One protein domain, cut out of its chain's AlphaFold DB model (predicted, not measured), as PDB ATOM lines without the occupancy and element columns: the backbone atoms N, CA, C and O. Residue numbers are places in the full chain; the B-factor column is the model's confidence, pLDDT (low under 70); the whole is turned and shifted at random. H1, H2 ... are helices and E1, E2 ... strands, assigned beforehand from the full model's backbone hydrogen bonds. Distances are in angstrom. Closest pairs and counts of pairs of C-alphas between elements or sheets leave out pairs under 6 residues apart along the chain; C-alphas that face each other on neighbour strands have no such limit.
ATOM      1  N   ALA A  30     -43.943  58.012 -30.123       91.81
ATOM      2  CA  ALA A  30     -43.458  57.554 -28.828       91.81
ATOM      3  C   ALA A  30     -44.277  56.347 -28.338       91.81
ATOM      4  O   ALA A  30     -45.496  56.298 -28.536       91.81
ATOM      5  N   ALA A  31     -43.607  55.387 -27.699       90.19
ATOM      6  CA  ALA A  31     -44.276  54.300 -26.998       90.19
ATOM      7  C   ALA A  31     -45.188  54.840 -25.877       90.19
ATOM      8  O   ALA A  31     -44.977  55.939 -25.362       90.19
ATOM      9  N   ALA A  32     -46.212  54.064 -25.502       87.25
ATOM     10  CA  ALA A  32     -47.170  54.460 -24.464       87.25
ATOM     11  C   ALA A  32     -46.497  54.681 -23.098       87.25
ATOM     12  O   ALA A  32     -46.870  55.592 -22.360       87.25
ATOM     13  N   GLU A  33     -45.490  53.867 -22.787       89.12
ATOM     14  CA  GLU A  33     -44.611  54.056 -21.638       89.12
ATOM     15  C   GLU A  33     -43.314  54.718 -22.101       89.12
ATOM     16  O   GLU A  33     -42.683  54.271 -23.062       89.12
ATOM     17  N   ALA A  34     -42.924  55.797 -21.418       88.44
ATOM     18  CA  ALA A  34     -41.738  56.555 -21.789       88.44
ATOM     19  C   ALA A  34     -40.476  55.714 -21.569       88.44
ATOM     20  O   ALA A  34     -40.180  55.319 -20.440       88.44
ATOM     21  N   SER A  35     -39.704  55.489 -22.629       93.88
ATOM     22  CA  SER A  35     -38.445  54.751 -22.535       93.88
ATOM     23  C   SER A  35     -37.405  55.522 -21.700       93.88
ATOM     24  O   SER A  35     -37.446  56.757 -21.646       93.88
ATOM     25  N   PRO A  36     -36.399  54.840 -21.120       95.31
ATOM     26  CA  PRO A  36     -35.242  55.501 -20.509       95.31
ATOM     27  C   PRO A  36     -34.577  56.544 -21.421       95.31
ATOM     28  O   PRO A  36     -34.166  57.608 -20.955       95.31
ATOM     29  N   TYR A  37     -34.544  56.290 -22.736       95.75
ATOM     30  CA  TYR A  37     -34.037  57.253 -23.710       95.75
ATOM     31  C   TYR A  37     -34.828  58.560 -23.708       95.75
ATOM     32  O   TYR A  37     -34.227  59.633 -23.663       95.75
ATOM     33  N   GLN A  38     -36.159  58.482 -23.740       93.69
ATOM     34  CA  GLN A  38     -37.047  59.650 -23.758       93.69
ATOM     35  C   GLN A  38     -36.979  60.457 -22.463       93.69
ATOM     36  O   GLN A  38     -37.203  61.666 -22.479       93.69
ATOM     37  N   GLN A  39     -36.640  59.796 -21.360       94.81
ATOM     38  CA  GLN A  39     -36.450  60.419 -20.055       94.81
ATOM     39  C   GLN A  39     -35.068  61.080 -19.896       94.81
ATOM     40  O   GLN A  39     -34.842  61.776 -18.910       94.81
ATOM     41  N   GLY A  40     -34.148  60.896 -20.852       94.75
ATOM     42  CA  GLY A  40     -32.803  61.475 -20.786       94.75
ATOM     43  C   GLY A  40     -31.879  60.790 -19.774       94.75
ATOM     44  O   GLY A  40     -30.933  61.418 -19.299       94.75
ATOM     45  N   ILE A  41     -32.166  59.538 -19.404       96.31
ATOM     46  CA  ILE A  41     -31.356  58.783 -18.441       96.31
ATOM     47  C   ILE A  41     -29.962  58.529 -19.046       96.31
ATOM     48  O   ILE A  41     -29.876  58.130 -20.202       96.31
ATOM     49  N   PRO A  42     -28.852  58.735 -18.317       96.19
ATOM     50  CA  PRO A  42     -27.520  58.380 -18.810       96.19
ATOM     51  C   PRO A  42     -27.405  56.889 -19.151       96.19
ATOM     52  O   PRO A  42     -27.982  56.045 -18.465       96.19
ATOM     53  N   LEU A  43     -26.662  56.547 -20.206       95.69
ATOM     54  CA  LEU A  43     -26.649  55.184 -20.752       95.69
ATOM     55  C   LEU A  43     -26.064  54.161 -19.770       95.69
ATOM     56  O   LEU A  43     -26.511  53.019 -19.751       95.69
ATOM     57  N   GLU A  44     -25.130  54.581 -18.919       94.75
ATOM     58  CA  GLU A  44     -24.524  53.768 -17.857       94.75
ATOM     59  C   GLU A  44     -25.536  53.371 -16.772       94.75
ATOM     60  O   GLU A  44     -25.304  52.434 -16.014       94.75
ATOM     61  N   GLN A  45     -26.645  54.110 -16.670       95.50
ATOM     62  CA  GLN A  45     -27.710  53.894 -15.687       95.50
ATOM     63  C   GLN A  45     -28.905  53.141 -16.285       95.50
ATOM     64  O   GLN A  45     -29.841  52.802 -15.559       95.50
ATOM     65  N   MET A  46     -28.913  52.902 -17.600       94.69
ATOM     66  CA  MET A  46     -30.001  52.196 -18.267       94.69
ATOM     67  C   MET A  46     -29.856  50.682 -18.114       94.69
ATOM     68  O   MET A  46     -28.790  50.119 -18.355       94.69
ATOM     69  N   ASP A  47     -30.972  50.001 -17.860       92.94
ATOM     70  CA  ASP A  47     -31.069  48.569 -18.138       92.94
ATOM     71  C   ASP A  47     -31.223  48.351 -19.650       92.94
ATOM     72  O   ASP A  47     -32.324  48.287 -20.200       92.94
ATOM     73  N   LEU A  48     -30.089  48.271 -20.349       91.50
ATOM     74  CA  LEU A  48     -30.052  48.034 -21.794       91.50
ATOM     75  C   LEU A  48     -30.608  46.651 -22.173       91.50
ATOM     76  O   LEU A  48     -31.048  46.459 -23.308       91.50
ATOM     77  N   GLY A  49     -30.637  45.701 -21.231       88.25
ATOM     78  CA  GLY A  49     -31.221  44.376 -21.424       88.25
ATOM     79  C   GLY A  49     -32.724  44.426 -21.703       88.25
ATOM     80  O   GLY A  49     -33.232  43.575 -22.439       88.25
ATOM     81  N   ALA A  50     -33.424  45.459 -21.224       89.06
ATOM     82  CA  ALA A  50     -34.854  45.657 -21.463       89.06
ATOM     83  C   ALA A  50     -35.210  45.748 -22.962       89.06
ATOM     84  O   ALA A  50     -36.290  45.321 -23.382       89.06
ATOM     85  N   TYR A  51     -34.280  46.228 -23.797       90.69
ATOM     86  CA  TYR A  51     -34.485  46.355 -25.243       90.69
ATOM     87  C   TYR A  51     -34.337  45.039 -26.008       90.69
ATOM     88  O   TYR A  51     -34.684  44.991 -27.184       90.69
ATOM     89  N   SER A  52     -33.864  43.963 -25.369       87.75
ATOM     90  CA  SER A  52     -33.729  42.649 -26.012       87.75
ATOM     91  C   SER A  52     -35.044  42.135 -26.600       87.75
ATOM     92  O   SER A  52     -35.041  41.525 -27.665       87.75
ATOM     93  N   SER A  53     -36.172  42.469 -25.966       87.88
ATOM     94  CA  SER A  53     -37.520  42.118 -26.426       87.88
ATOM     95  C   SER A  53     -37.887  42.689 -27.803       87.88
ATOM     96  O   SER A  53     -38.756  42.140 -28.476       87.88
ATOM     97  N   TYR A  54     -37.218  43.756 -28.255       89.06
ATOM     98  CA  TYR A  54     -37.452  44.348 -29.577       89.06
ATOM     99  C   TYR A  54     -36.800  43.557 -30.710       89.06
ATOM    100  O   TYR A  54     -37.102  43.788 -31.882       89.06
ATOM    101  N   PHE A  55     -35.898  42.636 -30.376       84.75
ATOM    102  CA  PHE A  55     -35.143  41.860 -31.342       84.75
ATOM    103  C   PHE A  55     -35.680  40.429 -31.345       84.75
ATOM    104  O   PHE A  55     -35.545  39.719 -30.346       84.75
ATOM    105  N   PRO A  56     -36.299  39.970 -32.446       71.44
ATOM    106  CA  PRO A  56     -36.728  38.586 -32.526       71.44
ATOM    107  C   PRO A  56     -35.500  37.676 -32.430       71.44
ATOM    108  O   PRO A  56     -34.489  37.905 -33.099       71.44
ATOM    109  N   GLY A  57     -35.603  36.622 -31.618       66.69
ATOM    110  CA  GLY A  57     -34.602  35.563 -31.584       66.69
ATOM    111  C   GLY A  57     -34.570  34.863 -32.939       66.69
ATOM    112  O   GLY A  57     -35.450  34.063 -33.251       66.69
ATOM    113  N   ILE A  58     -33.575  35.181 -33.764       63.03
ATOM    114  CA  ILE A  58     -33.343  34.498 -35.036       63.03
ATOM    115  C   ILE A  58     -32.309  33.413 -34.761       63.03
ATOM    116  O   ILE A  58     -31.103  33.627 -34.892       63.03
ATOM    117  N   SER A  59     -32.795  32.241 -34.357       57.19
ATOM    118  CA  SER A  59     -31.972  31.047 -34.199       57.19
ATOM    119  C   SER A  59     -31.940  30.261 -35.506       57.19
ATOM    120  O   SER A  59     -32.962  29.745 -35.959       57.19
ATOM    121  N   GLY A  60     -30.759  30.146 -36.098       59.56
ATOM    122  CA  GLY A  60     -30.509  29.279 -37.238       59.56
ATOM    123  C   GLY A  60     -29.025  29.289 -37.543       59.56
ATOM    124  O   GLY A  60     -28.475  30.348 -37.851       59.56
ATOM    125  N   GLU A  61     -28.379  28.129 -37.435       61.69
ATOM    126  CA  GLU A  61     -26.983  28.028 -37.836       61.69
ATOM    127  C   GLU A  61     -26.876  28.354 -39.329       61.69
ATOM    128  O   GLU A  61     -27.611  27.785 -40.149       61.69
ATOM    129  N   PRO A  62     -25.996  29.288 -39.716       64.88
ATOM    130  CA  PRO A  62     -25.742  29.532 -41.120       64.88
ATOM    131  C   PRO A  62     -25.259  28.231 -41.764       64.88
ATOM    132  O   PRO A  62     -24.312  27.606 -41.294       64.88
ATOM    133  N   ALA A  63     -25.846  27.852 -42.901       69.31
ATOM    134  CA  ALA A  63     -25.407  26.696 -43.695       69.31
ATOM    135  C   ALA A  63     -23.998  26.872 -44.319       69.31
ATOM    136  O   ALA A  63     -23.595  26.120 -45.204       69.31
ATOM    137  N   TYR A  64     -23.267  27.910 -43.917       72.69
ATOM    138  CA  TYR A  64     -21.988  28.332 -44.457       72.69
ATOM    139  C   TYR A  64     -21.075  28.820 -43.331       72.69
ATOM    140  O   TYR A  64     -21.522  29.436 -42.367       72.69
ATOM    141  N   SER A  65     -19.771  28.580 -43.485       80.00
ATOM    142  CA  SER A  65     -18.763  29.072 -42.546       80.00
ATOM    143  C   SER A  65     -18.676  30.600 -42.606       80.00
ATOM    144  O   SER A  65     -18.533  31.183 -43.685       80.00
ATOM    145  N   ILE A  66     -18.774  31.236 -41.439       86.06
ATOM    146  CA  ILE A  66     -18.609  32.676 -41.256       86.06
ATOM    147  C   ILE A  66     -17.212  32.940 -40.706       86.06
ATOM    148  O   ILE A  66     -16.719  32.258 -39.811       86.06
ATOM    149  N   THR A  67     -16.563  33.960 -41.252       90.56
ATOM    150  CA  THR A  67     -15.326  34.508 -40.709       90.56
ATOM    151  C   THR A  67     -15.676  35.450 -39.562       90.56
ATOM    152  O   THR A  67     -16.101  36.584 -39.793       90.56
ATOM    153  N   HIS A  68     -15.509  34.953 -38.336       89.94
ATOM    154  CA  HIS A  68     -15.785  35.683 -37.094       89.94
ATOM    155  C   HIS A  68     -14.694  36.692 -36.737       89.94
ATOM    156  O   HIS A  68     -14.980  37.767 -36.209       89.94
ATOM    157  N   PHE A  69     -13.446  36.362 -37.071       93.25
ATOM    158  CA  PHE A  69     -12.279  37.162 -36.732       93.25
ATOM    159  C   PHE A  69     -11.766  37.944 -37.935       93.25
ATOM    160  O   PHE A  69     -11.621  37.397 -39.027       93.25
ATOM    161  N   VAL A  70     -11.453  39.217 -37.726       95.31
ATOM    162  CA  VAL A  70     -10.834  40.089 -38.729       95.31
ATOM    163  C   VAL A  70      -9.749  40.931 -38.076       95.31
ATOM    164  O   VAL A  70      -9.786  41.188 -36.876       95.31
ATOM    165  N   GLU A  71      -8.792  41.408 -38.863       96.75
ATOM    166  CA  GLU A  71      -7.874  42.442 -38.393       96.75
ATOM    167  C   GLU A  71      -8.607  43.783 -38.263       96.75
ATOM    168  O   GLU A  71      -9.353  44.192 -39.163       96.75
ATOM    169  N   ALA A  72      -8.367  44.491 -37.158       96.94
ATOM    170  CA  ALA A  72      -8.878  45.833 -36.933       96.94
ATOM    171  C   ALA A  72      -8.344  46.781 -38.031       96.94
ATOM    172  O   ALA A  72      -7.138  47.040 -38.097       96.94
ATOM    173  N   PRO A  73      -9.200  47.336 -38.909       97.56
ATOM    174  CA  PRO A  73      -8.746  48.118 -40.063       97.56
ATOM    175  C   PRO A  73      -8.259  49.525 -39.685       97.56
ATOM    176  O   PRO A  73      -7.572  50.187 -40.470       97.56
ATOM    177  N   VAL A  74      -8.613  49.980 -38.485       98.12
ATOM    178  CA  VAL A  74      -8.226  51.246 -37.858       98.12
ATOM    179  C   VAL A  74      -7.960  50.991 -36.376       98.12
ATOM    180  O   VAL A  74      -8.409  49.978 -35.843       98.12
ATOM    181  N   SER A  75      -7.258  51.904 -35.708       97.56
ATOM    182  CA  SER A  75      -7.152  51.856 -34.249       97.56
ATOM    183  C   SER A  75      -8.502  52.189 -33.619       97.56
ATOM    184  O   SER A  75      -9.143  53.171 -34.000       97.56
ATOM    185  N   LEU A  76      -8.933  51.376 -32.659       97.00
ATOM    186  CA  LEU A  76     -10.205  51.523 -31.961       97.00
ATOM    187  C   LEU A  76      -9.932  52.097 -30.577       97.00
ATOM    188  O   LEU A  76      -9.216  51.494 -29.782       97.00
ATOM    189  N   GLN A  77     -10.488  53.272 -30.314       96.75
ATOM    190  CA  GLN A  77     -10.355  53.969 -29.041       96.75
ATOM    191  C   GLN A  77     -11.711  53.983 -28.354       96.75
ATOM    192  O   GLN A  77     -12.701  54.420 -28.947       96.75
ATOM    193  N   TYR A  78     -11.721  53.508 -27.120       96.19
ATOM    194  CA  TYR A  78     -12.883  53.430 -26.257       96.19
ATOM    195  C   TYR A  78     -12.686  54.350 -25.061       96.19
ATOM    196  O   TYR A  78     -11.575  54.488 -24.542       96.19
ATOM    197  N   TYR A  79     -13.776  54.957 -24.623       96.62
ATOM    198  CA  TYR A  79     -13.786  55.960 -23.572       96.62
ATOM    199  C   TYR A  79     -14.838  55.593 -22.525       96.62
ATOM    200  O   TYR A  79     -15.877  55.033 -22.866       96.62
ATOM    201  N   SER A  80     -14.580  55.895 -21.254       94.38
ATOM    202  CA  SER A  80     -15.561  55.706 -20.173       94.38
ATOM    203  C   SER A  80     -16.709  56.717 -20.235       94.38
ATOM    204  O   SER A  80     -17.784  56.466 -19.712       94.38
ATOM    205  N   GLU A  81     -16.481  57.846 -20.901       94.81
ATOM    206  CA  GLU A  81     -17.429  58.933 -21.138       94.81
ATOM    207  C   GLU A  81     -17.195  59.498 -22.544       94.81
ATOM    208  O   GLU A  81     -16.143  59.264 -23.146       94.81
ATOM    209  N   ILE A  82     -18.142  60.263 -23.088       94.19
ATOM    210  CA  ILE A  82     -17.907  60.950 -24.359       94.19
ATOM    211  C   ILE A  82     -16.808  62.006 -24.152       94.19
ATOM    212  O   ILE A  82     -16.961  62.884 -23.303       94.19
ATOM    213  N   PRO A  83     -15.691  61.939 -24.903       90.69
ATOM    214  CA  PRO A  83     -14.516  62.723 -24.590       90.69
ATOM    215  C   PRO A  83     -14.748  64.223 -24.739       90.69
ATOM    216  O   PRO A  83     -15.147  64.722 -25.794       90.69
ATOM    217  N   SER A  84     -14.393  64.937 -23.676       88.12
ATOM    218  CA  SER A  84     -14.133  66.371 -23.691       88.12
ATOM    219  C   SER A  84     -12.648  66.626 -24.002       88.12
ATOM    220  O   SER A  84     -11.908  65.705 -24.350       88.12
ATOM    221  N   LYS A  85     -12.191  67.882 -23.921       78.38
ATOM    222  CA  LYS A  85     -10.848  68.304 -24.368       78.38
ATOM    223  C   LYS A  85      -9.690  67.479 -23.768       78.38
ATOM    224  O   LYS A  85      -8.667  67.359 -24.434       78.38
ATOM    225  N   ASP A  86      -9.880  66.892 -22.583       81.31
ATOM    226  CA  ASP A  86      -8.831  66.210 -21.810       81.31
ATOM    227  C   ASP A  86      -9.187  64.762 -21.399       81.31
ATOM    228  O   ASP A  86      -8.512  64.171 -20.556       81.31
ATOM    229  N   THR A  87     -10.236  64.162 -21.970       87.19
ATOM    230  CA  THR A  87     -10.643  62.796 -21.600       87.19
ATOM    231  C   THR A  87      -9.634  61.763 -22.119       87.19
ATOM    232  O   THR A  87      -9.316  61.711 -23.310       87.19
ATOM    233  N   ALA A  88      -9.138  60.908 -21.222       91.31
ATOM    234  CA  ALA A  88      -8.199  59.843 -21.556       91.31
ATOM    235  C   ALA A  88      -8.890  58.659 -22.252       91.31
ATOM    236  O   ALA A  88     -10.042  58.327 -21.974       91.31
ATOM    237  N   VAL A  89      -8.156  57.983 -23.139       94.12
ATOM    238  CA  VAL A  89      -8.600  56.718 -23.740       94.12
ATOM    239  C   VAL A  89      -8.590  55.639 -22.658       94.12
ATOM    240  O   VAL A  89      -7.543  55.374 -22.069       94.12
ATOM    241  N   ALA A  90      -9.737  55.007 -22.419       93.38
ATOM    242  CA  ALA A  90      -9.882  53.945 -21.427       93.38
ATOM    243  C   ALA A  90      -9.370  52.597 -21.959       93.38
ATOM    244  O   ALA A  90      -8.688  51.861 -21.251       93.38
ATOM    245  N   LEU A  91      -9.650  52.297 -23.230       93.12
ATOM    246  CA  LEU A  91      -9.185  51.084 -23.901       93.12
ATOM    247  C   LEU A  91      -8.785  51.393 -25.347       93.12
ATOM    248  O   LEU A  91      -9.461  52.137 -26.061       93.12
ATOM    249  N   HIS A  92      -7.682  50.797 -25.792       94.44
ATOM    250  CA  HIS A  92      -7.128  51.015 -27.123       94.44
ATOM    251  C   HIS A  92      -6.793  49.681 -27.793       94.44
ATOM    252  O   HIS A  92      -5.923  48.950 -27.327       94.44
ATOM    253  N   ILE A  93      -7.457  49.387 -28.912       94.31
ATOM    254  CA  ILE A  93      -7.120  48.261 -29.789       94.31
ATOM    255  C   ILE A  93      -6.369  48.821 -30.992       94.31
ATOM    256  O   ILE A  93      -6.882  49.685 -31.711       94.31
ATOM    257  N   LEU A  94      -5.145  48.349 -31.207       96.12
ATOM    258  CA  LEU A  94      -4.307  48.827 -32.297       96.12
ATOM    259  C   LEU A  94      -4.826  48.327 -33.649       96.12
ATOM    260  O   LEU A  94      -5.370  47.231 -33.784       96.12
ATOM    261  N   LYS A  95      -4.624  49.142 -34.686       97.44
ATOM    262  CA  LYS A  95      -4.822  48.701 -36.067       97.44
ATOM    263  C   LYS A  95      -3.989  47.441 -36.340       97.44
ATOM    264  O   LYS A  95      -2.807  47.406 -36.009       97.44
ATOM    265  N   GLY A  96      -4.586  46.459 -37.009       96.50
ATOM    266  CA  GLY A  96      -3.963  45.173 -37.327       96.50
ATOM    267  C   GLY A  96      -4.156  44.104 -36.250       96.50
ATOM    268  O   GLY A  96      -3.937  42.932 -36.530       96.50
ATOM    269  N   THR A  97      -4.615  44.459 -35.045       95.69
ATOM    270  CA  THR A  97      -4.968  43.467 -34.020       95.69
ATOM    271  C   THR A  97      -6.144  42.613 -34.494       95.69
ATOM    272  O   THR A  97      -7.138  43.144 -34.996       95.69
ATOM    273  N   VAL A  98      -6.050  41.293 -34.324       95.69
ATOM    274  CA  VAL A  98      -7.139  40.364 -34.648       95.69
ATOM    275  C   VAL A  98      -8.241  40.484 -33.598       95.69
ATOM    276  O   VAL A  98      -8.001  40.292 -32.402       95.69
ATOM    277  N   ILE A  99      -9.449  40.790 -34.061       94.06
ATOM    278  CA  ILE A  99     -10.643  40.981 -33.240       94.06
ATOM    279  C   ILE A  99     -11.784  40.074 -33.692       94.06
ATOM    280  O   ILE A  99     -11.927  39.789 -34.881       94.06
ATOM    281  N   GLU A 100     -12.629  39.663 -32.754       92.81
ATOM    282  CA  GLU A 100     -13.887  38.971 -33.030       92.81
ATOM    283  C   GLU A 100     -14.943  39.995 -33.478       92.81
ATOM    284  O   GLU A 100     -15.605  40.625 -32.660       92.81
ATOM    285  N   ALA A 101     -15.100  40.218 -34.782       92.38
ATOM    286  CA  ALA A 101     -16.074  41.185 -35.297       92.38
ATOM    287  C   ALA A 101     -17.513  40.648 -35.316       92.38
ATOM    288  O   ALA A 101     -18.457  41.436 -35.249       92.38
ATOM    289  N   ILE A 102     -17.676  39.326 -35.428       89.69
ATOM    290  CA  ILE A 102     -18.968  38.636 -35.378       89.69
ATOM    291  C   ILE A 102     -18.873  37.599 -34.258       89.69
ATOM    292  O   ILE A 102     -18.018  36.718 -34.363       89.69
ATOM    293  N   PRO A 103     -19.718  37.665 -33.218       84.62
ATOM    294  CA  PRO A 103     -19.642  36.738 -32.095       84.62
ATOM    295  C   PRO A 103     -19.891  35.300 -32.561       84.62
ATOM    296  O   PRO A 103     -20.786  35.052 -33.370       84.62
ATOM    297  N   GLN A 104     -19.089  34.346 -32.083       77.62
ATOM    298  CA  GLN A 104     -19.245  32.927 -32.426       77.62
ATOM    299  C   GLN A 104     -20.489  32.295 -31.799       77.62
ATOM    300  O   GLN A 104     -21.117  31.438 -32.412       77.62
ATOM    301  N   HIS A 105     -20.832  32.705 -30.578       70.12
ATOM    302  CA  HIS A 105     -21.984  32.206 -29.836       70.12
ATOM    303  C   HIS A 105     -22.661  33.375 -29.124       70.12
ATOM    304  O   HIS A 105     -22.063  33.989 -28.246       70.12
ATOM    305  N   SER A 106     -23.908  33.658 -29.489       64.75
ATOM    306  CA  SER A 106     -24.745  34.641 -28.806       64.75
ATOM    307  C   SER A 106     -26.130  34.038 -28.540       64.75
ATOM    308  O   SER A 106     -26.701  33.391 -29.428       64.75
ATOM    309  N   PRO A 107     -26.683  34.189 -27.322       60.97
ATOM    310  CA  PRO A 107     -28.041  33.753 -27.026       60.97
ATOM    311  C   PRO A 107     -29.038  34.440 -27.971       60.97
ATOM    312  O   PRO A 107     -29.180  35.658 -27.965       60.97
ATOM    313  N   GLY A 108     -29.739  33.660 -28.796       61.53
ATOM    314  CA  GLY A 108     -30.800  34.167 -29.675       61.53
ATOM    315  C   GLY A 108     -30.369  34.609 -31.078       61.53
ATOM    316  O   GLY A 108     -31.249  34.872 -31.897       61.53
ATOM    317  N   SER A 109     -29.069  34.640 -31.408       69.88
ATOM    318  CA  SER A 109     -28.610  34.803 -32.796       69.88
ATOM    319  C   SER A 109     -27.186  34.301 -33.034       69.88
ATOM    320  O   SER A 109     -26.281  34.576 -32.258       69.88
ATOM    321  N   SER A 110     -26.953  33.653 -34.176       66.69
ATOM    322  CA  SER A 110     -25.601  33.295 -34.637       66.69
ATOM    323  C   SER A 110     -24.837  34.466 -35.275       66.69
ATOM    324  O   SER A 110     -23.695  34.296 -35.687       66.69
ATOM    325  N   PHE A 111     -25.466  35.639 -35.420       70.50
ATOM    326  CA  PHE A 111     -24.908  36.749 -36.201       70.50
ATOM    327  C   PHE A 111     -24.601  37.991 -35.374       70.50
ATOM    328  O   PHE A 111     -23.744  38.784 -35.768       70.50
ATOM    329  N   TYR A 112     -25.291  38.187 -34.254       78.50
ATOM    330  CA  TYR A 112     -25.144  39.389 -33.451       78.50
ATOM    331  C   TYR A 112     -25.345  39.117 -31.965       78.50
ATOM    332  O   TYR A 112     -26.026  38.176 -31.561       78.50
ATOM    333  N   GLU A 113     -24.766  39.991 -31.155       87.19
ATOM    334  CA  GLU A 113     -24.942  40.028 -29.710       87.19
ATOM    335  C   GLU A 113     -25.281  41.470 -29.336       87.19
ATOM    336  O   GLU A 113     -24.551  42.398 -29.691       87.19
ATOM    337  N   LEU A 114     -26.427  41.703 -28.696       89.31
ATOM    338  CA  LEU A 114     -26.870  43.069 -28.413       89.31
ATOM    339  C   LEU A 114     -25.845  43.804 -27.546       89.31
ATOM    340  O   LEU A 114     -25.281  43.253 -26.601       89.31
ATOM    341  N   GLY A 115     -25.565  45.051 -27.913       90.88
ATOM    342  CA  GLY A 115     -24.558  45.863 -27.251       90.88
ATOM    343  C   GLY A 115     -23.111  45.493 -27.571       90.88
ATOM    344  O   GLY A 115     -22.233  46.097 -26.975       90.88
ATOM    345  N   TYR A 116     -22.828  44.552 -28.477       91.75
ATOM    346  CA  TYR A 116     -21.464  44.171 -28.860       91.75
ATOM    347  C   TYR A 116     -21.086  44.687 -30.250       91.75
ATOM    348  O   TYR A 116     -21.799  44.464 -31.227       91.75
ATOM    349  N   GLY A 117     -19.929  45.336 -30.373       88.81
ATOM    350  CA  GLY A 117     -19.399  45.750 -31.670       88.81
ATOM    351  C   GLY A 117     -20.382  46.586 -32.501       88.81
ATOM    352  O   GLY A 117     -20.649  47.742 -32.200       88.81
ATOM    353  N   TYR A 118     -20.907  46.026 -33.591       86.62
ATOM    354  CA  TYR A 118     -21.789  46.759 -34.505       86.62
ATOM    355  C   TYR A 118     -23.255  46.832 -34.075       86.62
ATOM    356  O   TYR A 118     -23.989  47.682 -34.573       86.62
ATOM    357  N   THR A 119     -23.670  45.996 -33.128       91.06
ATOM    358  CA  THR A 119     -24.976  46.065 -32.463       91.06
ATOM    359  C   THR A 119     -24.923  46.979 -31.240       91.06
ATOM    360  O   THR A 119     -25.542  46.718 -30.212       91.06
ATOM    361  N   SER A 120     -24.166  48.071 -31.358       94.69
ATOM    362  CA  SER A 120     -24.009  49.111 -30.345       94.69
ATOM    363  C   SER A 120     -25.267  49.952 -30.154       94.69
ATOM    364  O   SER A 120     -25.983  50.220 -31.122       94.69
ATOM    365  N   TYR A 121     -25.461  50.480 -28.949       96.75
ATOM    366  CA  TYR A 121     -26.562  51.388 -28.653       96.75
ATOM    367  C   TYR A 121     -26.255  52.830 -29.101       96.75
ATOM    368  O   TYR A 121     -25.111  53.292 -28.977       96.75
ATOM    369  N   PRO A 122     -27.243  53.562 -29.650       97.38
ATOM    370  CA  PRO A 122     -27.101  54.984 -29.939       97.38
ATOM    371  C   PRO A 122     -26.992  55.809 -28.658       97.38
ATOM    372  O   PRO A 122     -27.639  55.513 -27.664       97.38
ATOM    373  N   THR A 123     -26.216  56.888 -28.710       97.50
ATOM    374  CA  THR A 123     -26.146  57.868 -27.618       97.50
ATOM    375  C   THR A 123     -27.013  59.090 -27.926       97.50
ATOM    376  O   THR A 123     -27.643  59.191 -28.987       97.50
ATOM    377  N   TYR A 124     -27.045  60.048 -27.000       96.69
ATOM    378  CA  TYR A 124     -27.630  61.372 -27.233       96.69
ATOM    379  C   TYR A 124     -26.784  62.254 -28.155       96.69
ATOM    380  O   TYR A 124     -27.291  63.223 -28.723       96.69
ATOM    381  N   GLU A 125     -25.513  61.906 -28.356       96.44
ATOM    382  CA  GLU A 125     -24.596  62.664 -29.191       96.44
ATOM    383  C   GLU A 125     -24.358  61.990 -30.540       96.44
ATOM    384  O   GLU A 125     -24.004  60.816 -30.650       96.44
ATOM    385  N   LYS A 126     -24.499  62.776 -31.609       95.31
ATOM    386  CA  LYS A 126     -24.331  62.277 -32.974       95.31
ATOM    387  C   LYS A 126     -22.922  61.717 -33.198       95.31
ATOM    388  O   LYS A 126     -21.922  62.424 -33.048       95.31
ATOM    389  N   GLY A 127     -22.852  60.487 -33.692       95.81
ATOM    390  CA  GLY A 127     -21.623  59.808 -34.078       95.81
ATOM    391  C   GLY A 127     -20.942  59.054 -32.940       95.81
ATOM    392  O   GLY A 127     -19.840  58.539 -33.153       95.81
ATOM    393  N   TRP A 128     -21.576  58.984 -31.768       97.56
ATOM    394  CA  TRP A 128     -21.109  58.241 -30.605       97.56
ATOM    395  C   TRP A 128     -22.017  57.052 -30.311       97.56
ATOM    396  O   TRP A 128     -23.243  57.129 -30.418       97.56
ATOM    397  N   ARG A 129     -21.382  55.946 -29.934       97.75
ATOM    398  CA  ARG A 129     -22.006  54.657 -29.642       97.75
ATOM    399  C   ARG A 129     -21.588  54.176 -28.272       97.75
ATOM    400  O   ARG A 129     -20.427  54.353 -27.920       97.75
ATOM    401  N   TYR A 130     -22.509  53.536 -27.565       97.44
ATOM    402  CA  TYR A 130     -22.242  52.884 -26.290       97.44
ATOM    403  C   TYR A 130     -22.280  51.371 -26.483       97.44
ATOM    404  O   TYR A 130     -23.271  50.817 -26.970       97.44
ATOM    405  N   VAL A 131     -21.154  50.711 -26.218       95.50
ATOM    406  CA  VAL A 131     -20.916  49.344 -26.685       95.50
ATOM    407  C   VAL A 131     -19.918  48.594 -25.811       95.50
ATOM    408  O   VAL A 131     -18.957  49.174 -25.312       95.50
ATOM    409  N   ARG A 132     -20.100  47.280 -25.704       94.12
ATOM    410  CA  ARG A 132     -19.082  46.341 -25.239       94.12
ATOM    411  C   ARG A 132     -17.968  46.220 -26.295       94.12
ATOM    412  O   ARG A 132     -18.275  46.003 -27.475       94.12
ATOM    413  N   PRO A 133     -16.687  46.403 -25.926       93.81
ATOM    414  CA  PRO A 133     -15.584  46.434 -26.879       93.81
ATOM    415  C   PRO A 133     -15.420  45.125 -27.645       93.81
ATOM    416  O   PRO A 133     -15.717  44.049 -27.131       93.81
ATOM    417  N   PHE A 134     -14.870  45.203 -28.859       92.69
ATOM    418  CA  PHE A 134     -14.484  44.001 -29.598       92.69
ATOM    419  C   PHE A 134     -13.451  43.177 -28.814       92.69
ATOM    420  O   PHE A 134     -12.425  43.706 -28.379       92.69
ATOM    421  N   LYS A 135     -13.694  41.869 -28.695       91.06
ATOM    422  CA  LYS A 135     -12.768  40.916 -28.078       91.06
ATOM    423  C   LYS A 135     -11.555  40.723 -28.984       91.06
ATOM    424  O   LYS A 135     -11.702  40.526 -30.191       91.06
ATOM    425  N   THR A 136     -10.354  40.785 -28.417       89.44
ATOM    426  CA  THR A 136      -9.122  40.443 -29.138       89.44
ATOM    427  C   THR A 136      -8.865  38.942 -29.032       89.44
ATOM    428  O   THR A 136      -9.223  38.320 -28.034       89.44
ATOM    429  N   ALA A 137      -8.213  38.352 -30.035       78.25
ATOM    430  CA  ALA A 137      -7.864  36.924 -30.009       78.25
ATOM    431  C   ALA A 137      -6.931  36.544 -28.834       78.25
ATOM    432  O   ALA A 137      -6.887  35.389 -28.422       78.25
ATOM    433  N   GLU A 138      -6.188  37.519 -28.300       70.31
ATOM    434  CA  GLU A 138      -5.215  37.347 -27.215       70.31
ATOM    435  C   GLU A 138      -5.825  37.542 -25.816       70.31
ATOM    436  O   GLU A 138      -5.249  37.101 -24.821       70.31
ATOM    437  N   ALA A 139      -6.993  38.186 -25.709       63.81
ATOM    438  CA  ALA A 139      -7.645  38.429 -24.430       63.81
ATOM    439  C   ALA A 139      -8.390  37.173 -23.951       63.81
ATOM    440  O   ALA A 139      -9.602  37.045 -24.090       63.81
ATOM    441  N   ALA A 140      -7.662  36.269 -23.295       46.19
ATOM    442  CA  ALA A 140      -8.223  35.171 -22.503       46.19
ATOM    443  C   ALA A 140      -8.833  35.637 -21.158       46.19
ATOM    444  O   ALA A 140      -9.096  34.816 -20.282       46.19
ATOM    445  N   SER A 141      -9.020  36.946 -20.949       44.00
ATOM    446  CA  SER A 141      -9.535  37.505 -19.696       44.00
ATOM    447  C   SER A 141     -11.048  37.755 -19.791       44.00
ATOM    448  O   SER A 141     -11.459  38.729 -20.421       44.00
ATOM    449  N   PRO A 142     -11.887  36.938 -19.126       47.59
ATOM    450  CA  PRO A 142     -13.352  37.007 -19.205       47.59
ATOM    451  C   PRO A 142     -13.989  38.269 -18.581       47.59
ATOM    452  O   PRO A 142     -15.207  38.364 -18.542       47.59
ATOM    453  N   GLY A 143     -13.199  39.239 -18.098       46.62
ATOM    454  CA  GLY A 143     -13.694  40.449 -17.418       46.62
ATOM    455  C   GLY A 143     -13.842  41.700 -18.294       46.62
ATOM    456  O   GLY A 143     -14.642  42.565 -17.969       46.62
ATOM    457  N   LEU A 144     -13.124  41.804 -19.421       53.00
ATOM    458  CA  LEU A 144     -13.202  42.974 -20.322       53.00
ATOM    459  C   LEU A 144     -14.467  42.982 -21.202       53.00
ATOM    460  O   LEU A 144     -14.732  43.963 -21.892       53.00
ATOM    461  N   GLY A 145     -15.210  41.873 -21.227       60.62
ATOM    462  CA  GLY A 145     -16.260  41.621 -22.211       60.62
ATOM    463  C   GLY A 145     -17.646  42.156 -21.865       60.62
ATOM    464  O   GLY A 145     -18.485  42.152 -22.756       60.62
ATOM    465  N   GLU A 146     -17.891  42.592 -20.624       75.06
ATOM    466  CA  GLU A 146     -19.243  42.964 -20.161       75.06
ATOM    467  C   GLU A 146     -19.436  44.463 -19.912       75.06
ATOM    468  O   GLU A 146     -20.564  44.954 -19.937       75.06
ATOM    469  N   GLU A 147     -18.353  45.212 -19.708       89.75
ATOM    470  CA  GLU A 147     -18.433  46.660 -19.520       89.75
ATOM    471  C   GLU A 147     -18.667  47.387 -20.847       89.75
ATOM    472  O   GLU A 147     -18.112  47.036 -21.892       89.75
ATOM    473  N   TYR A 148     -19.478  48.440 -20.790       94.56
ATOM    474  CA  TYR A 148     -19.789  49.281 -21.936       94.56
ATOM    475  C   TYR A 148     -18.925  50.541 -21.954       94.56
ATOM    476  O   TYR A 148     -18.643  51.150 -20.925       94.56
ATOM    477  N   TYR A 149     -18.558  50.953 -23.162       96.25
ATOM    478  CA  TYR A 149     -17.710  52.104 -23.429       96.25
ATOM    479  C   TYR A 149     -18.258  52.927 -24.591       96.25
ATOM    480  O   TYR A 149     -18.982  52.432 -25.460       96.25
ATOM    481  N   TYR A 150     -17.834  54.183 -24.652       97.44
ATOM    482  CA  TYR A 150     -18.094  55.074 -25.767       97.44
ATOM    483  C   TYR A 150     -17.072  54.892 -26.884       97.44
ATOM    484  O   TYR A 150     -15.864  54.889 -26.651       97.44
ATOM    485  N   ILE A 151     -17.553  54.801 -28.121       97.69
ATOM    486  CA  ILE A 151     -16.722  54.750 -29.328       97.69
ATOM    487  C   ILE A 151     -17.367  55.551 -30.464       97.69
ATOM    488  O   ILE A 151     -18.584  55.729 -30.537       97.69
ATOM    489  N   ARG A 152     -16.537  56.025 -31.392       97.75
ATOM    490  CA  ARG A 152     -16.994  56.652 -32.637       97.75
ATOM    491  C   ARG A 152     -17.644  55.625 -33.560       97.75
ATOM    492  O   ARG A 152     -17.036  54.604 -33.879       97.75
ATOM    493  N   ILE A 153     -18.823  55.949 -34.088       97.06
ATOM    494  CA  ILE A 153     -19.528  55.085 -35.049       97.06
ATOM    495  C   ILE A 153     -18.687  54.792 -36.302       97.06
ATOM    496  O   ILE A 153     -18.706  53.673 -36.803       97.06
ATOM    497  N   ASP A 154     -17.880  55.755 -36.760       97.12
ATOM    498  CA  ASP A 154     -17.014  55.594 -37.935       97.12
ATOM    499  C   ASP A 154     -15.988  54.453 -37.744       97.12
ATOM    500  O   ASP A 154     -15.635  53.757 -38.699       97.12
ATOM    501  N   SER A 155     -15.533  54.223 -36.505       97.69
ATOM    502  CA  SER A 155     -14.626  53.119 -36.163       97.69
ATOM    503  C   SER A 155     -15.333  51.766 -36.253       97.69
ATOM    504  O   SER A 155     -14.777  50.811 -36.798       97.69
ATOM    505  N   ILE A 156     -16.582  51.696 -35.783       96.88
ATOM    506  CA  ILE A 156     -17.431  50.503 -35.899       96.88
ATOM    507  C   ILE A 156     -17.735  50.204 -37.370       96.88
ATOM    508  O   ILE A 156     -17.598  49.064 -37.812       96.88
ATOM    509  N   GLU A 157     -18.088  51.221 -38.160       97.12
ATOM    510  CA  GLU A 157     -18.326  51.076 -39.600       97.12
ATOM    511  C   GLU A 157     -17.085  50.552 -40.332       97.12
ATOM    512  O   GLU A 157     -17.203  49.719 -41.232       97.12
ATOM    513  N   ALA A 158     -15.884  50.993 -39.947       97.56
ATOM    514  CA  ALA A 158     -14.648  50.482 -40.529       97.56
ATOM    515  C   ALA A 158     -14.485  48.973 -40.274       97.56
ATOM    516  O   ALA A 158     -14.226  48.227 -41.224       97.56
ATOM    517  N   VAL A 159     -14.687  48.517 -39.030       96.44
ATOM    518  CA  VAL A 159     -14.651  47.088 -38.665       96.44
ATOM    519  C   VAL A 159     -15.725  46.309 -39.422       96.44
ATOM    520  O   VAL A 159     -15.416  45.309 -40.069       96.44
ATOM    521  N   MET A 160     -16.962  46.807 -39.435       94.94
ATOM    522  CA  MET A 160     -18.084  46.175 -40.131       94.94
ATOM    523  C   MET A 160     -17.817  46.030 -41.632       94.94
ATOM    524  O   MET A 160     -18.038  44.976 -42.224       94.94
ATOM    525  N   LYS A 161     -17.250  47.055 -42.267       96.12
ATOM    526  CA  LYS A 161     -16.846  46.989 -43.673       96.12
ATOM    527  C   LYS A 161     -15.805  45.896 -43.930       96.12
ATOM    528  O   LYS A 161     -15.836  45.280 -44.998       96.12
ATOM    529  N   SER A 162     -14.887  45.664 -42.988       95.62
ATOM    530  CA  SER A 162     -13.929  44.551 -43.041       95.62
ATOM    531  C   SER A 162     -14.649  43.203 -42.914       95.62
ATOM    532  O   SER A 162     -14.491  42.339 -43.777       95.62
ATOM    533  N   ALA A 163     -15.542  43.069 -41.930       93.69
ATOM    534  CA  ALA A 163     -16.333  41.861 -41.697       93.69
ATOM    535  C   ALA A 163     -17.233  41.491 -42.890       93.69
ATOM    536  O   ALA A 163     -17.246  40.336 -43.315       93.69
ATOM    537  N   ILE A 164     -17.924  42.457 -43.505       93.12
ATOM    538  CA  ILE A 164     -18.750  42.228 -44.708       93.12
ATOM    539  C   ILE A 164     -17.892  41.753 -45.884       93.12
ATOM    540  O   ILE A 164     -18.320  40.906 -46.664       93.12
ATOM    541  N   ARG A 165     -16.673  42.282 -46.042       94.75
ATOM    542  CA  ARG A 165     -15.763  41.852 -47.118       94.75
ATOM    543  C   ARG A 165     -15.226  40.445 -46.899       94.75
ATOM    544  O   ARG A 165     -15.077  39.715 -47.875       94.75
ATOM    545  N   ALA A 166     -14.952  40.081 -45.650       93.19
ATOM    546  CA  ALA A 166     -14.526  38.736 -45.285       93.19
ATOM    547  C   ALA A 166     -15.647  37.698 -45.489       93.19
ATOM    548  O   ALA A 166     -15.375  36.540 -45.793       93.19
ATOM    549  N   ASN A 167     -16.912  38.121 -45.396       90.75
ATOM    550  CA  ASN A 167     -18.074  37.240 -45.441       90.75
ATOM    551  C   ASN A 167     -18.904  37.424 -46.723       90.75
ATOM    552  O   ASN A 167     -19.763  38.302 -46.817       90.75
ATOM    553  N   LYS A 168     -18.713  36.525 -47.704       88.50
ATOM    554  CA  LYS A 168     -19.498  36.499 -48.960       88.50
ATOM    555  C   LYS A 168     -21.022  36.592 -48.758       88.50
ATOM    556  O   LYS A 168     -21.640  37.323 -49.528       88.50
ATOM    557  N   PRO A 169     -21.645  35.913 -47.775       86.06
ATOM    558  CA  PRO A 169     -23.091  35.992 -47.560       86.06
ATOM    559  C   PRO A 169     -23.579  37.414 -47.270       86.06
ATOM    560  O   PRO A 169     -24.543  37.864 -47.881       86.06
ATOM    561  N   PHE A 170     -22.862  38.165 -46.429       86.31
ATOM    562  CA  PHE A 170     -23.186  39.568 -46.165       86.31
ATOM    563  C   PHE A 170     -23.005  40.434 -47.403       86.31
ATOM    564  O   PHE A 170     -23.845  41.281 -47.699       86.31
ATOM    565  N   LEU A 171     -21.946  40.195 -48.178       88.12
ATOM    566  CA  LEU A 171     -21.754  40.901 -49.440       88.12
ATOM    567  C   LEU A 171     -22.898  40.624 -50.432       88.12
ATOM    568  O   LEU A 171     -23.324  41.535 -51.141       88.12
ATOM    569  N   THR A 172     -23.397  39.388 -50.480       87.44
ATOM    570  CA  THR A 172     -24.551  39.005 -51.301       87.44
ATOM    571  C   THR A 172     -25.826  39.686 -50.816       87.44
ATOM    572  O   THR A 172     -26.513  40.273 -51.644       87.44
ATOM    573  N   ALA A 173     -26.100  39.696 -49.509       85.19
ATOM    574  CA  ALA A 173     -27.262  40.382 -48.936       85.19
ATOM    575  C   ALA A 173     -27.261  41.884 -49.277       85.19
ATOM    576  O   ALA A 173     -28.242  42.414 -49.788       85.19
ATOM    577  N   VAL A 174     -26.113  42.558 -49.127       87.88
ATOM    578  CA  VAL A 174     -25.955  43.970 -49.522       87.88
ATOM    579  C   VAL A 174     -26.262  44.185 -51.009       87.88
ATOM    580  O   VAL A 174     -26.867  45.189 -51.380       87.88
ATOM    581  N   ARG A 175     -25.855  43.253 -51.878       88.81
ATOM    582  CA  ARG A 175     -26.122  43.337 -53.323       88.81
ATOM    583  C   ARG A 175     -27.578  43.048 -53.677       88.81
ATOM    584  O   ARG A 175     -28.079  43.677 -54.601       88.81
ATOM    585  N   GLN A 176     -28.229  42.119 -52.978       89.81
ATOM    586  CA  GLN A 176     -29.645  41.788 -53.180       89.81
ATOM    587  C   GLN A 176     -30.547  42.991 -52.889       89.81
ATOM    588  O   GLN A 176     -31.494  43.230 -53.628       89.81
ATOM    589  N   GLU A 177     -30.173  43.811 -51.908       88.12
ATOM    590  CA  GLU A 177     -30.841  45.081 -51.594       88.12
ATOM    591  C   GLU A 177     -30.462  46.239 -52.541       88.12
ATOM    592  O   GLU A 177     -30.835  47.394 -52.324       88.12
ATOM    593  N   TYR A 178     -29.680  45.972 -53.594       90.81
ATOM    594  CA  TYR A 178     -29.120  46.984 -54.499       90.81
ATOM    595  C   TYR A 178     -28.329  48.082 -53.764       90.81
ATOM    596  O   TYR A 178     -28.221  49.226 -54.222       90.81
ATOM    597  N   TRP A 179     -27.754  47.757 -52.605       92.06
ATOM    598  CA  TRP A 179     -26.969  48.695 -51.817       92.06
ATOM    599  C   TRP A 179     -25.499  48.674 -52.229       92.06
ATOM    600  O   TRP A 179     -24.911  47.658 -52.599       92.06
ATOM    601  N   THR A 180     -24.859  49.837 -52.117       92.06
ATOM    602  CA  THR A 180     -23.396  49.895 -52.127       92.06
ATOM    603  C   THR A 180     -22.859  49.339 -50.809       92.06
ATOM    604  O   THR A 180     -23.536  49.407 -49.785       92.06
ATOM    605  N   LEU A 181     -21.607  48.868 -50.792       91.75
ATOM    606  CA  LEU A 181     -20.964  48.396 -49.557       91.75
ATOM    607  C   LEU A 181     -21.031  49.439 -48.431       91.75
ATOM    608  O   LEU A 181     -21.286  49.086 -47.285       91.75
ATOM    609  N   ASN A 182     -20.834  50.720 -48.755       92.06
ATOM    610  CA  ASN A 182     -20.914  51.794 -47.766       92.06
ATOM    611  C   ASN A 182     -22.344  51.959 -47.231       92.06
ATOM    612  O   ASN A 182     -22.513  52.123 -46.029       92.06
ATOM    613  N   ARG A 183     -23.368  51.875 -48.094       90.00
ATOM    614  CA  ARG A 183     -24.773  51.937 -47.664       90.00
ATOM    615  C   ARG A 183     -25.143  50.746 -46.782       90.00
ATOM    616  O   ARG A 183     -25.744  50.956 -45.739       90.00
ATOM    617  N   GLY A 184     -24.732  49.533 -47.158       90.88
ATOM    618  CA  GLY A 184     -24.938  48.337 -46.340       90.88
ATOM    619  C   GLY A 184     -24.243  48.439 -44.982       90.88
ATOM    620  O   GLY A 184     -24.877  48.246 -43.956       90.88
ATOM    621  N   THR A 185     -22.970  48.846 -44.964       93.44
ATOM    622  CA  THR A 185     -22.209  49.083 -43.719       93.44
ATOM    623  C   THR A 185     -22.918  50.100 -42.819       93.44
ATOM    624  O   THR A 185     -23.094  49.857 -41.630       93.44
ATOM    625  N   HIS A 186     -23.355  51.223 -43.397       92.12
ATOM    626  CA  HIS A 186     -24.071  52.275 -42.683       92.12
ATOM    627  C   HIS A 186     -25.403  51.781 -42.102       92.12
ATOM    628  O   HIS A 186     -25.745  52.162 -40.983       92.12
ATOM    629  N   ALA A 187     -26.143  50.955 -42.849       90.38
ATOM    630  CA  ALA A 187     -27.393  50.351 -42.396       90.38
ATOM    631  C   ALA A 187     -27.153  49.378 -41.232       90.38
ATOM    632  O   ALA A 187     -27.740  49.550 -40.170       90.38
ATOM    633  N   PHE A 188     -26.214  48.433 -41.370       89.88
ATOM    634  CA  PHE A 188     -25.905  47.471 -40.305       89.88
ATOM    635  C   PHE A 188     -25.437  48.145 -39.011       89.88
ATOM    636  O   PHE A 188     -25.903  47.785 -37.936       89.88
ATOM    637  N   ALA A 189     -24.581  49.169 -39.099       92.62
ATOM    638  CA  ALA A 189     -24.101  49.909 -37.927       92.62
ATOM    639  C   ALA A 189     -25.185  50.759 -37.228       92.62
ATOM    640  O   ALA A 189     -24.912  51.359 -36.189       92.62
ATOM    641  N   ARG A 190     -26.386  50.871 -37.811       94.00
ATOM    642  CA  ARG A 190     -27.548  51.614 -37.285       94.00
ATOM    643  C   ARG A 190     -28.783  50.737 -37.109       94.00
ATOM    644  O   ARG A 190     -29.862  51.266 -36.871       94.00
ATOM    645  N   LEU A 191     -28.630  49.416 -37.191       91.31
ATOM    646  CA  LEU A 191     -29.745  48.486 -37.037       91.31
ATOM    647  C   LEU A 191     -30.481  48.708 -35.705       91.31
ATOM    648  O   LEU A 191     -31.706  48.749 -35.676       91.31
ATOM    649  N   ILE A 192     -29.733  48.914 -34.616       94.06
ATOM    650  CA  ILE A 192     -30.303  49.175 -33.289       94.06
ATOM    651  C   ILE A 192     -31.108  50.483 -33.276       94.06
ATOM    652  O   ILE A 192     -32.199  50.518 -32.718       94.06
ATOM    653  N   ASP A 193     -30.615  51.546 -33.917       95.75
ATOM    654  CA  ASP A 193     -31.313  52.833 -34.021       95.75
ATOM    655  C   ASP A 193     -32.666  52.681 -34.713       95.75
ATOM    656  O   ASP A 193     -33.654  53.259 -34.270       95.75
ATOM    657  N   GLU A 194     -32.703  51.910 -35.798       93.38
ATOM    658  CA  GLU A 194     -33.925  51.663 -36.556       93.38
ATOM    659  C   GLU A 194     -34.936  50.855 -35.735       93.38
ATOM    660  O   GLU A 194     -36.108  51.222 -35.684       93.38
ATOM    661  N   VAL A 195     -34.484  49.822 -35.018       93.44
ATOM    662  CA  VAL A 195     -35.353  49.033 -34.133       93.44
ATOM    663  C   VAL A 195     -35.899  49.885 -32.983       93.44
ATOM    664  O   VAL A 195     -37.097  49.844 -32.705       93.44
ATOM    665  N   LEU A 196     -35.065  50.709 -32.340       95.69
ATOM    666  CA  LEU A 196     -35.516  51.626 -31.287       95.69
ATOM    667  C   LEU A 196     -36.497  52.679 -31.819       95.69
ATOM    668  O   LEU A 196     -37.447  53.035 -31.118       95.69
ATOM    669  N   TYR A 197     -36.298  53.159 -33.048       96.00
ATOM    670  CA  TYR A 197     -37.206  54.092 -33.708       96.00
ATOM    671  C   TYR A 197     -38.571  53.453 -33.981       96.00
ATOM    672  O   TYR A 197     -39.599  54.027 -33.627       96.00
ATOM    673  N   GLN A 198     -38.586  52.253 -34.567       94.50
ATOM    674  CA  GLN A 198     -39.813  51.526 -34.910       94.50
ATOM    675  C   GLN A 198     -40.649  51.170 -33.675       94.50
ATOM    676  O   GLN A 198     -41.874  51.167 -33.746       94.50
ATOM    677  N   ASN A 199     -39.997  50.922 -32.536       94.56
ATOM    678  CA  ASN A 199     -40.664  50.653 -31.260       94.56
ATOM    679  C   ASN A 199     -41.022  51.929 -30.479       94.56
ATOM    680  O   ASN A 199     -41.460  51.843 -29.335       94.56
ATOM    681  N   GLY A 200     -40.810  53.120 -31.051       95.38
ATOM    682  CA  GLY A 200     -41.117  54.382 -30.381       95.38
ATOM    683  C   GLY A 200     -40.253  54.663 -29.151       95.38
ATOM    684  O   GLY A 200     -40.595  55.536 -28.354       95.38
ATOM    685  N   ALA A 201     -39.151  53.930 -28.980       96.12
ATOM    686  CA  ALA A 201     -38.280  54.024 -27.820       96.12
ATOM    687  C   ALA A 201     -37.281  55.170 -27.970       96.12
ATOM    688  O   ALA A 201     -37.056  55.906 -27.014       96.12
ATOM    689  N   TYR A 202     -36.687  55.359 -29.151       96.69
ATOM    690  CA  TYR A 202     -35.713  56.431 -29.343       96.69
ATOM    691  C   TYR A 202     -35.534  56.841 -30.805       96.69
ATOM    692  O   TYR A 202     -35.415  55.999 -31.690       96.69
ATOM    693  N   LEU A 203     -35.441  58.151 -31.042       96.25
ATOM    694  CA  LEU A 203     -35.078  58.737 -32.330       96.25
ATOM    695  C   LEU A 203     -33.623  59.222 -32.273       96.25
ATOM    696  O   LEU A 203     -33.344  60.364 -31.906       96.25
TER     697      LEU A 203
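Overview. This is residues 30 to 203 of the 242 residues of an uncharacterized protein of Paenibacillus sp. FSL R7-269 (UniProt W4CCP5). Little regular structure: three small strand pairs, E5 with E6, E2 with E3 and E1 with E4, are joined by long loops, of which residues 101 to 127 reach into the middle, their C-alphas 2 to 16 A from the mean of all C-alphas, while H2 runs from E5 to E1 and H4 packs on it. The 174 residues include five named helices and six strands: H1 E1 E2 E3 E4 E5 E6 H2 H3 H4 H5. The class is mixed, with 66 residues in named elements; the whole is compact, radius of gyration of the C-alphas 16.0 A, spans 42 by 38 by 31 A.

Arrangement. E5, residues 128 to 131, and E6, 149 to 152, form an antiparallel hairpin, with N 129 and O 151 at 2.9 A. E2, 76 to 78, and E3, 91 to 93, form another, with N 76 and O 93 at 2.8 A. E1, 69 to 71, and E4, 98 to 100, are antiparallel, with N 70 and O 99 at 2.9 A. H2, 153 to 166, touches H4, 181 to 188, at a steep tilt of 65 degrees, opposite ways; the closest C-alphas, Lys 161 and Thr 185, are 5.8 A apart. H3, 168 to 176, only just touches H2, only at the corner, with 3 pairs of C-alphas within 8 A. H1, 48 to 54, and H5, 191 to 198, are close but not clearly touching; Tyr 54 and Val 195 have the closest C-alphas, 6.9 A. H2, H3, H4 and H5 have every O i to N i+4 pair within hydrogen-bond range; H1 has 0 of 3, but 3 of 4 O i to N i+3 pairs.

Along the chain. H2, 19.9 A long, begins at C-alpha 153 (-19.528, 55.085, -35.049); H5 ends at C-alpha 198 (-39.813, 51.526, -34.910).

Size, cuts and confidence. The printed part has no cut. Long links are H1 to E1, E2 to E3, E4 to E5 and E5 to E6. The pLDDT is under 70 at residues 57 to 63, 106 to 110 and 139 to 145.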